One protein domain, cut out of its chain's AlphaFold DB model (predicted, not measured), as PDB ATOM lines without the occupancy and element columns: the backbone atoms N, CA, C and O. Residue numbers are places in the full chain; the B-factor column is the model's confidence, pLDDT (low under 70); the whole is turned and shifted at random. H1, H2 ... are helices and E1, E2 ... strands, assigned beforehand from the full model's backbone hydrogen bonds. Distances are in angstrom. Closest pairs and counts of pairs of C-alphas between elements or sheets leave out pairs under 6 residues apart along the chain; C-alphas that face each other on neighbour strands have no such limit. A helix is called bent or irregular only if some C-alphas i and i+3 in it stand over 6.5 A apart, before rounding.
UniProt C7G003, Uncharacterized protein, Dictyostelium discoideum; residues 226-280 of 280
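This is residues 226 to 280 of the 280 residues of an uncharacterized protein of Dictyostelium discoideum (UniProt C7G003). A small antiparallel sheet of three short strands, E1, E2 and E3, makes a compact head, and one long helix, H1, leads away from it like a handle; the far part of the helix and the tail, residues 268 to 280, stick out free. The loop of residues 226 to 235 and the turn between E2 and E3 lie at the other end of the head. The printed part has 55 residues, with three named strands and one named helix in the order E1, E2, E3, H1, and its class is mixed, helices and strands. The sheet's order is E1, E2, E3, all antiparallel. The whole is loose, with a radius of gyration of the C-alphas of 14.4 A, and a rod in outline, spanning 48 by 18 by 15 A.

The inner strand of the sheet is E2, residues 245 to 248; its neighbours are the edge strands E1, residues 236 to 239, and E3, residues 255 to 257. The three form a meander, each strand the antiparallel neighbour of the one before. E2 and E3 are a hairpin with 153 degrees between their directions; N 247 and O 256 are 3.1 A apart and N 256 and O 247 are 2.9 A apart, both within hydrogen-bond range. E1 and E2 are also a hairpin, with 137 degrees between their directions; the C-alphas of Ala 237 and Phe 247 face each other at 5.2 A, but no backbone N and O across this pair are within hydrogen-bond range. E1 and E3 are apart. The helix H1, residues 260 to 277, is not on the sheet. It is apart from E1, and apart from E2 only just, at a closest distance of 8.0 A. In H1, 9 of 14 O i to N i+4 pairs are within hydrogen-bond range.

E1 begins at C-alpha 236, (234.741, 181.860, 262.686), and is 9.7 A long; E2 is 9.9 A and E3 6.6 A. H1 runs 25.6 A from C-alpha 260 at (227.046, 179.236, 245.880) to C-alpha 277 at (236.435, 155.446, 246.172). It has a kink of 38 degrees near residue 267 and is neither bent nor irregular, but only just: C-alphas 266 and 269 are 6.1 A apart.

The two C-alphas farthest apart are those of Cys 231 and Lys 280, at 48.3 A. Residues 268 to 280, of which 268 to 277 belong to H1, stand free; the body without them spans 27 by 18 by 11 A. The printed part has no cut and ends at residue 280, the chain's last. The links E1 to E2 and E3 to H1 are tight, E2 to E3 is short, and no link is long. Mean pLDDT of the printed part is 72.9; residues 239 to 240, 242 and 264 to 280 are under 70.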
ATOM      1  N   MET A 226     238.370 184.621 256.245       85.32
ATOM      2  CA  MET A 226     237.090 185.294 256.022       85.32
ATOM      3  C   MET A 226     236.892 186.454 256.996       85.32
ATOM      4  O   MET A 226     237.142 186.315 258.193       85.32
ATOM      5  N   ILE A 227     236.426 187.592 256.482       88.93
ATOM      6  CA  ILE A 227     236.248 188.836 257.235       88.93
ATOM      7  C   ILE A 227     234.809 189.333 257.051       88.93
ATOM      8  O   ILE A 227     234.267 189.306 255.947       88.93
ATOM      9  N   CYS A 228     234.174 189.770 258.140       89.48
ATOM     10  CA  CYS A 228     232.855 190.395 258.121       89.48
ATOM     11  C   CYS A 228     232.916 191.721 257.354       89.48
ATOM     12  O   CYS A 228     233.701 192.594 257.721       89.48
ATOM     13  N   LYS A 229     232.070 191.904 256.335       88.35
ATOM     14  CA  LYS A 229     232.060 193.130 255.516       88.35
ATOM     15  C   LYS A 229     231.655 194.382 256.296       88.35
ATOM     16  O   LYS A 229     232.086 195.470 255.942       88.35
ATOM     17  N   GLU A 230     230.854 194.227 257.346       89.72
ATOM     18  CA  GLU A 230     230.335 195.361 258.118       89.72
ATOM     19  C   GLU A 230     231.327 195.845 259.175       89.72
ATOM     20  O   GLU A 230     231.567 197.041 259.307       89.72
ATOM     21  N   CYS A 231     231.936 194.924 259.927       91.76
ATOM     22  CA  CYS A 231     232.795 195.282 261.060       91.76
ATOM     23  C   CYS A 231     234.286 194.979 260.844       91.76
ATOM     24  O   CYS A 231     235.083 195.208 261.750       91.76
ATOM     25  N   ASN A 232     234.665 194.428 259.687       90.75
ATOM     26  CA  ASN A 232     236.035 194.054 259.322       90.75
ATOM     27  C   ASN A 232     236.724 193.071 260.305       90.75
ATOM     28  O   ASN A 232     237.944 193.059 260.446       90.75
ATOM     29  N   ILE A 233     235.943 192.232 261.003       90.63
ATOM     30  CA  ILE A 233     236.441 191.222 261.958       90.63
ATOM     31  C   ILE A 233     236.477 189.842 261.303       90.63
ATOM     32  O   ILE A 233     235.561 189.456 260.580       90.63
ATOM     33  N   LYS A 234     237.521 189.070 261.608       89.49
ATOM     34  CA  LYS A 234     237.688 187.684 261.169       89.49
ATOM     35  C   LYS A 234     236.532 186.796 261.643       89.49
ATOM     36  O   LYS A 234     236.280 186.671 262.844       89.49
ATOM     37  N   LEU A 235     235.844 186.171 260.694       88.31
ATOM     38  CA  LEU A 235     234.728 185.266 260.944       88.31
ATOM     39  C   LEU A 235     235.252 183.903 261.409       88.31
ATOM     40  O   LEU A 235     236.286 183.420 260.944       88.31
ATOM     41  N   LYS A 236     234.522 183.265 262.326       82.73
ATOM     42  CA  LYS A 236     234.741 181.860 262.686       82.73
ATOM     43  C   LYS A 236     233.648 181.030 262.026       82.73
ATOM     44  O   LYS A 236     232.468 181.324 262.205       82.73
ATOM     45  N   ALA A 237     234.041 180.001 261.282       80.49
ATOM     46  CA  ALA A 237     233.091 179.055 260.712       80.49
ATOM     47  C   ALA A 237     232.331 178.350 261.846       80.49
ATOM     48  O   ALA A 237     232.948 177.783 262.754       80.49
ATOM     49  N   LYS A 238     231.000 178.390 261.796       76.93
ATOM     50  CA  LYS A 238     230.132 177.544 262.616       76.93
ATOM     51  C   LYS A 238     229.273 176.729 261.661       76.93
ATOM     52  O   LYS A 238     228.464 177.275 260.928       76.93
ATOM     53  N   TYR A 239     229.485 175.422 261.640       68.32
ATOM     54  CA  TYR A 239     228.707 174.523 260.796       68.32
ATOM     55  C   TYR A 239     227.285 174.400 261.348       68.32
ATOM     56  O   TYR A 239     227.126 174.125 262.539       68.32
ATOM     57  N   ILE A 240     226.276 174.613 260.497       65.57
ATOM     58  CA  ILE A 240     224.856 174.490 260.865       65.57
ATOM     59  C   ILE A 240     224.222 173.265 260.186       65.57
ATOM     60  O   ILE A 240     223.454 172.558 260.835       65.57
ATOM     61  N   SER A 241     224.606 172.917 258.951       71.87
ATOM     62  CA  SER A 241     224.156 171.682 258.286       71.87
ATOM     63  C   SER A 241     225.130 171.218 257.185       71.87
ATOM     64  O   SER A 241     226.110 171.898 256.886       71.87
ATOM     65  N   LEU A 242     224.897 170.027 256.611       68.49
ATOM     66  CA  LEU A 242     225.675 169.509 255.469       68.49
ATOM     67  C   LEU A 242     225.483 170.342 254.195       68.49
ATOM     68  O   LEU A 242     226.370 170.349 253.343       68.49
ATOM     69  N   ASP A 243     224.352 171.036 254.100       74.47
ATOM     70  CA  ASP A 243     223.926 171.737 252.893       74.47
ATOM     71  C   ASP A 243     224.129 173.255 253.004       74.47
ATOM     72  O   ASP A 243     224.130 173.947 251.991       74.47
ATOM     73  N   GLU A 244     224.377 173.781 254.210       75.24
ATOM     74  CA  GLU A 244     224.543 175.215 254.448       75.24
ATOM     75  C   GLU A 244     225.712 175.501 255.403       75.24
ATOM     76  O   GLU A 244     225.724 175.125 256.583       75.24
ATOM     77  N   VAL A 245     226.710 176.228 254.891       80.46
ATOM     78  CA  VAL A 245     227.784 176.804 255.705       80.46
ATOM     79  C   VAL A 245     227.429 178.255 256.000       80.46
ATOM     80  O   VAL A 245     227.439 179.104 255.109       80.46
ATOM     81  N   LEU A 246     227.130 178.534 257.268       82.98
ATOM     82  CA  LEU A 246     226.831 179.874 257.755       82.98
ATOM     83  C   LEU A 246     228.021 180.417 258.551       82.98
ATOM     84  O   LEU A 246     228.585 179.752 259.422       82.98
ATOM     85  N   PHE A 247     228.408 181.655 258.262       84.45
ATOM     86  CA  PHE A 247     229.411 182.367 259.050       84.45
ATOM     87  C   PHE A 247     228.717 183.339 259.986       84.45
ATOM     88  O   PHE A 247     227.879 184.117 259.547       84.45
ATOM     89  N   MET A 248     229.090 183.312 261.264       84.93
ATOM     90  CA  MET A 248     228.520 184.203 262.268       84.93
ATOM     91  C   MET A 248     229.543 185.269 262.658       84.93
ATOM     92  O   MET A 248     230.651 184.947 263.105       84.93
ATOM     93  N   CYS A 249     229.175 186.540 262.502       88.39
ATOM     94  CA  CYS A 249     229.960 187.659 263.013       88.39
ATOM     95  C   CYS A 249     229.943 187.646 264.551       88.39
ATOM     96  O   CYS A 249     228.864 187.666 265.137       88.39
ATOM     97  N   PRO A 250     231.100 187.644 265.239       87.48
ATOM     98  CA  PRO A 250     231.126 187.604 266.702       87.48
ATOM     99  C   PRO A 250     230.676 188.916 267.354       87.48
ATOM    100  O   PRO A 250     230.342 188.908 268.533       87.48
ATOM    101  N   LYS A 251     230.711 190.030 266.616       89.83
ATOM    102  CA  LYS A 251     230.376 191.356 267.139       89.83
ATOM    103  C   LYS A 251     228.890 191.671 266.977       89.83
ATOM    104  O   LYS A 251     228.239 192.015 267.949       89.83
ATOM    105  N   GLU A 252     228.379 191.502 265.760       88.35
ATOM    106  CA  GLU A 252     227.016 191.910 265.388       88.35
ATOM    107  C   GLU A 252     226.040 190.721 265.299       88.35
ATOM    108  O   GLU A 252     224.841 190.903 265.137       88.35
ATOM    109  N   GLY A 253     226.531 189.476 265.364       87.59
ATOM    110  CA  GLY A 253     225.689 188.283 265.212       87.59
ATOM    111  C   GLY A 253     225.201 188.018 263.783       87.59
ATOM    112  O   GLY A 253     224.481 187.046 263.570       87.59
ATOM    113  N   CYS A 254     225.608 188.828 262.798       83.45
ATOM    114  CA  CYS A 254     225.213 188.667 261.399       83.45
ATOM    115  C   CYS A 254     225.570 187.268 260.877       83.45
ATOM    116  O   CYS A 254     226.713 186.818 261.020       83.45
ATOM    117  N   LEU A 255     224.586 186.602 260.270       83.45
ATOM    118  CA  LEU A 255     224.750 185.329 259.576       83.45
ATOM    119  C   LEU A 255     224.944 185.600 258.086       83.45
ATOM    120  O   LEU A 255     224.103 186.234 257.453       83.45
ATOM    121  N   PHE A 256     226.043 185.103 257.527       82.21
ATOM    122  CA  PHE A 256     226.326 185.213 256.099       82.21
ATOM    123  C   PHE A 256     226.247 183.826 255.457       82.21
ATOM    124  O   PHE A 256     227.035 182.952 255.845       82.21
ATOM    125  N   PRO A 257     225.336 183.606 254.491       81.11
ATOM    126  CA  PRO A 257     225.398 182.423 253.650       81.11
ATOM    127  C   PRO A 257     226.649 182.505 252.777       81.11
ATOM    128  O   PRO A 257     226.940 183.548 252.181       81.11
ATOM    129  N   LEU A 258     227.405 181.410 252.712       82.69
ATOM    130  CA  LEU A 258     228.483 181.296 251.739       82.69
ATOM    131  C   LEU A 258     227.858 181.307 250.338       82.69
ATOM    132  O   LEU A 258     226.947 180.529 250.063       82.69
ATOM    133  N   GLN A 259     228.302 182.212 249.462       80.40
ATOM    134  CA  GLN A 259     227.737 182.293 248.115       80.40
ATOM    135  C   GLN A 259     227.965 180.968 247.383       80.40
ATOM    136  O   GLN A 259     229.029 180.367 247.508       80.40
ATOM    137  N   GLU A 260     227.004 180.536 246.566       74.26
ATOM    138  CA  GLU A 260     227.046 179.236 245.880       74.26
ATOM    139  C   GLU A 260     228.340 179.026 245.069       74.26
ATOM    140  O   GLU A 260     228.881 177.924 245.012       74.26
ATOM    141  N   LYS A 261     228.911 180.108 244.521       77.23
ATOM    142  CA  LYS A 261     230.199 180.095 243.805       77.23
ATOM    143  C   LYS A 261     231.384 179.722 244.705       77.23
ATOM    144  O   LYS A 261     232.284 179.012 244.264       77.23
ATOM    145  N   GLU A 262     231.374 180.170 245.956       71.60
ATOM    146  CA  GLU A 262     232.378 179.847 246.979       71.60
ATOM    147  C   GLU A 262     232.063 178.510 247.676       71.60
ATOM    148  O   GLU A 262     232.971 177.794 248.093       71.60
ATOM    149  N   MET A 263     230.785 178.112 247.740       70.37
ATOM    150  CA  MET A 263     230.401 176.755 248.143       70.37
ATOM    151  C   MET A 263     230.836 175.711 247.121       70.37
ATOM    152  O   MET A 263     231.230 174.619 247.512       70.37
ATOM    153  N   CYS A 264     230.793 176.010 245.823       62.53
ATOM    154  CA  CYS A 264     231.218 175.066 244.796       62.53
ATOM    155  C   CYS A 264     232.691 174.674 244.989       62.53
ATOM    156  O   CYS A 264     232.998 173.483 245.010       62.53
ATOM    157  N   SER A 265     233.595 175.626 245.236       64.05
ATOM    158  CA  SER A 265     234.991 175.283 245.549       64.05
ATOM    159  C   SER A 265     235.119 174.462 246.841       64.05
ATOM    160  O   SER A 265     235.978 173.590 246.924       64.05
ATOM    161  N   PHE A 266     234.219 174.655 247.810       61.54
ATOM    162  CA  PHE A 266     234.164 173.875 249.051       61.54
ATOM    163  C   PHE A 266     233.620 172.436 248.863       61.54
ATOM    164  O   PHE A 266     234.145 171.475 249.434       61.54
ATOM    165  N   ILE A 267     232.570 172.263 248.053       59.80
ATOM    166  CA  ILE A 267     231.839 170.998 247.880       59.80
ATOM    167  C   ILE A 267     232.483 170.115 246.808       59.80
ATOM    168  O   ILE A 267     232.541 168.896 246.991       59.80
ATOM    169  N   PHE A 268     232.992 170.674 245.704       55.39
ATOM    170  CA  PHE A 268     233.561 169.864 244.617       55.39
ATOM    171  C   PHE A 268     234.785 169.061 245.069       55.39
ATOM    172  O   PHE A 268     234.911 167.889 244.698       55.39
ATOM    173  N   ASP A 269     235.599 169.615 245.967       51.12
ATOM    174  CA  ASP A 269     236.716 168.887 246.577       51.12
ATOM    175  C   ASP A 269     236.247 167.721 247.466       51.12
ATOM    176  O   ASP A 269     236.897 166.671 247.531       51.12
ATOM    177  N   SER A 270     235.070 167.856 248.081       48.60
ATOM    178  CA  SER A 270     234.454 166.825 248.925       48.60
ATOM    179  C   SER A 270     233.736 165.736 248.105       48.60
ATOM    180  O   SER A 270     233.812 164.547 248.434       48.60
ATOM    181  N   CYS A 271     233.078 166.101 246.999       47.25
ATOM    182  CA  CYS A 271     232.304 165.183 246.152       47.25
ATOM    183  C   CYS A 271     233.168 164.367 245.173       47.25
ATOM    184  O   CYS A 271     232.886 163.183 244.948       47.25
ATOM    185  N   LEU A 272     234.257 164.934 244.636       46.65
ATOM    186  CA  LEU A 272     235.202 164.184 243.791       46.65
ATOM    187  C   LEU A 272     235.875 163.033 244.556       46.65
ATOM    188  O   LEU A 272     236.189 161.991 243.975       46.65
ATOM    189  N   PHE A 273     236.013 163.175 245.874       43.65
ATOM    190  CA  PHE A 273     236.587 162.150 246.735       43.65
ATOM    191  C   PHE A 273     235.699 160.897 246.846       43.65
ATOM    192  O   PHE A 273     236.212 159.777 246.799       43.65
ATOM    193  N   LYS A 274     234.366 161.050 246.896       46.56
ATOM    194  CA  LYS A 274     233.430 159.907 246.936       46.56
ATOM    195  C   LYS A 274     233.382 159.132 245.615       46.56
ATOM    196  O   LYS A 274     233.288 157.907 245.633       46.56
ATOM    197  N   ARG A 275     233.514 159.801 244.460       47.51
ATOM    198  CA  ARG A 275     233.534 159.116 243.150       47.51
ATOM    199  C   ARG A 275     234.816 158.320 242.889       47.51
ATOM    200  O   ARG A 275     234.749 157.326 242.173       47.51
ATOM    201  N   GLN A 276     235.959 158.709 243.460       49.73
ATOM    202  CA  GLN A 276     237.200 157.930 243.328       49.73
ATOM    203  C   GLN A 276     237.232 156.676 244.210       49.73
ATOM    204  O   GLN A 276     237.894 155.712 243.834       49.73
ATOM    205  N   GLN A 277     236.515 156.652 245.338       52.60
ATOM    206  CA  GLN A 277     236.435 155.446 246.172       52.60
ATOM    207  C   GLN A 277     235.513 154.364 245.595       52.60
ATOM    208  O   GLN A 277     235.734 153.198 245.873       52.60
ATOM    209  N   ASN A 278     234.559 154.722 244.729       55.63
ATOM    210  CA  ASN A 278     233.693 153.756 244.037       55.63
ATOM    211  C   ASN A 278     234.273 153.231 242.706       55.63
ATOM    212  O   ASN A 278     233.584 152.516 241.983       55.63
ATOM    213  N   LYS A 279     235.505 153.615 242.337       55.03
ATOM    214  CA  LYS A 279     236.181 153.186 241.093       55.03
ATOM    215  C   LYS A 279     237.433 152.321 241.336       55.03
ATOM    216  O   LYS A 279     238.213 152.127 240.407       55.03
ATOM    217  N   LYS A 280     237.644 151.831 242.558       44.26
ATOM    218  CA  LYS A 280     238.692 150.866 242.925       44.26
ATOM    219  C   LYS A 280     238.063 149.714 243.684       44.26
ATOM    220  O   LYS A 280     238.605 148.601 243.550       44.26
TER     221      LYS A 280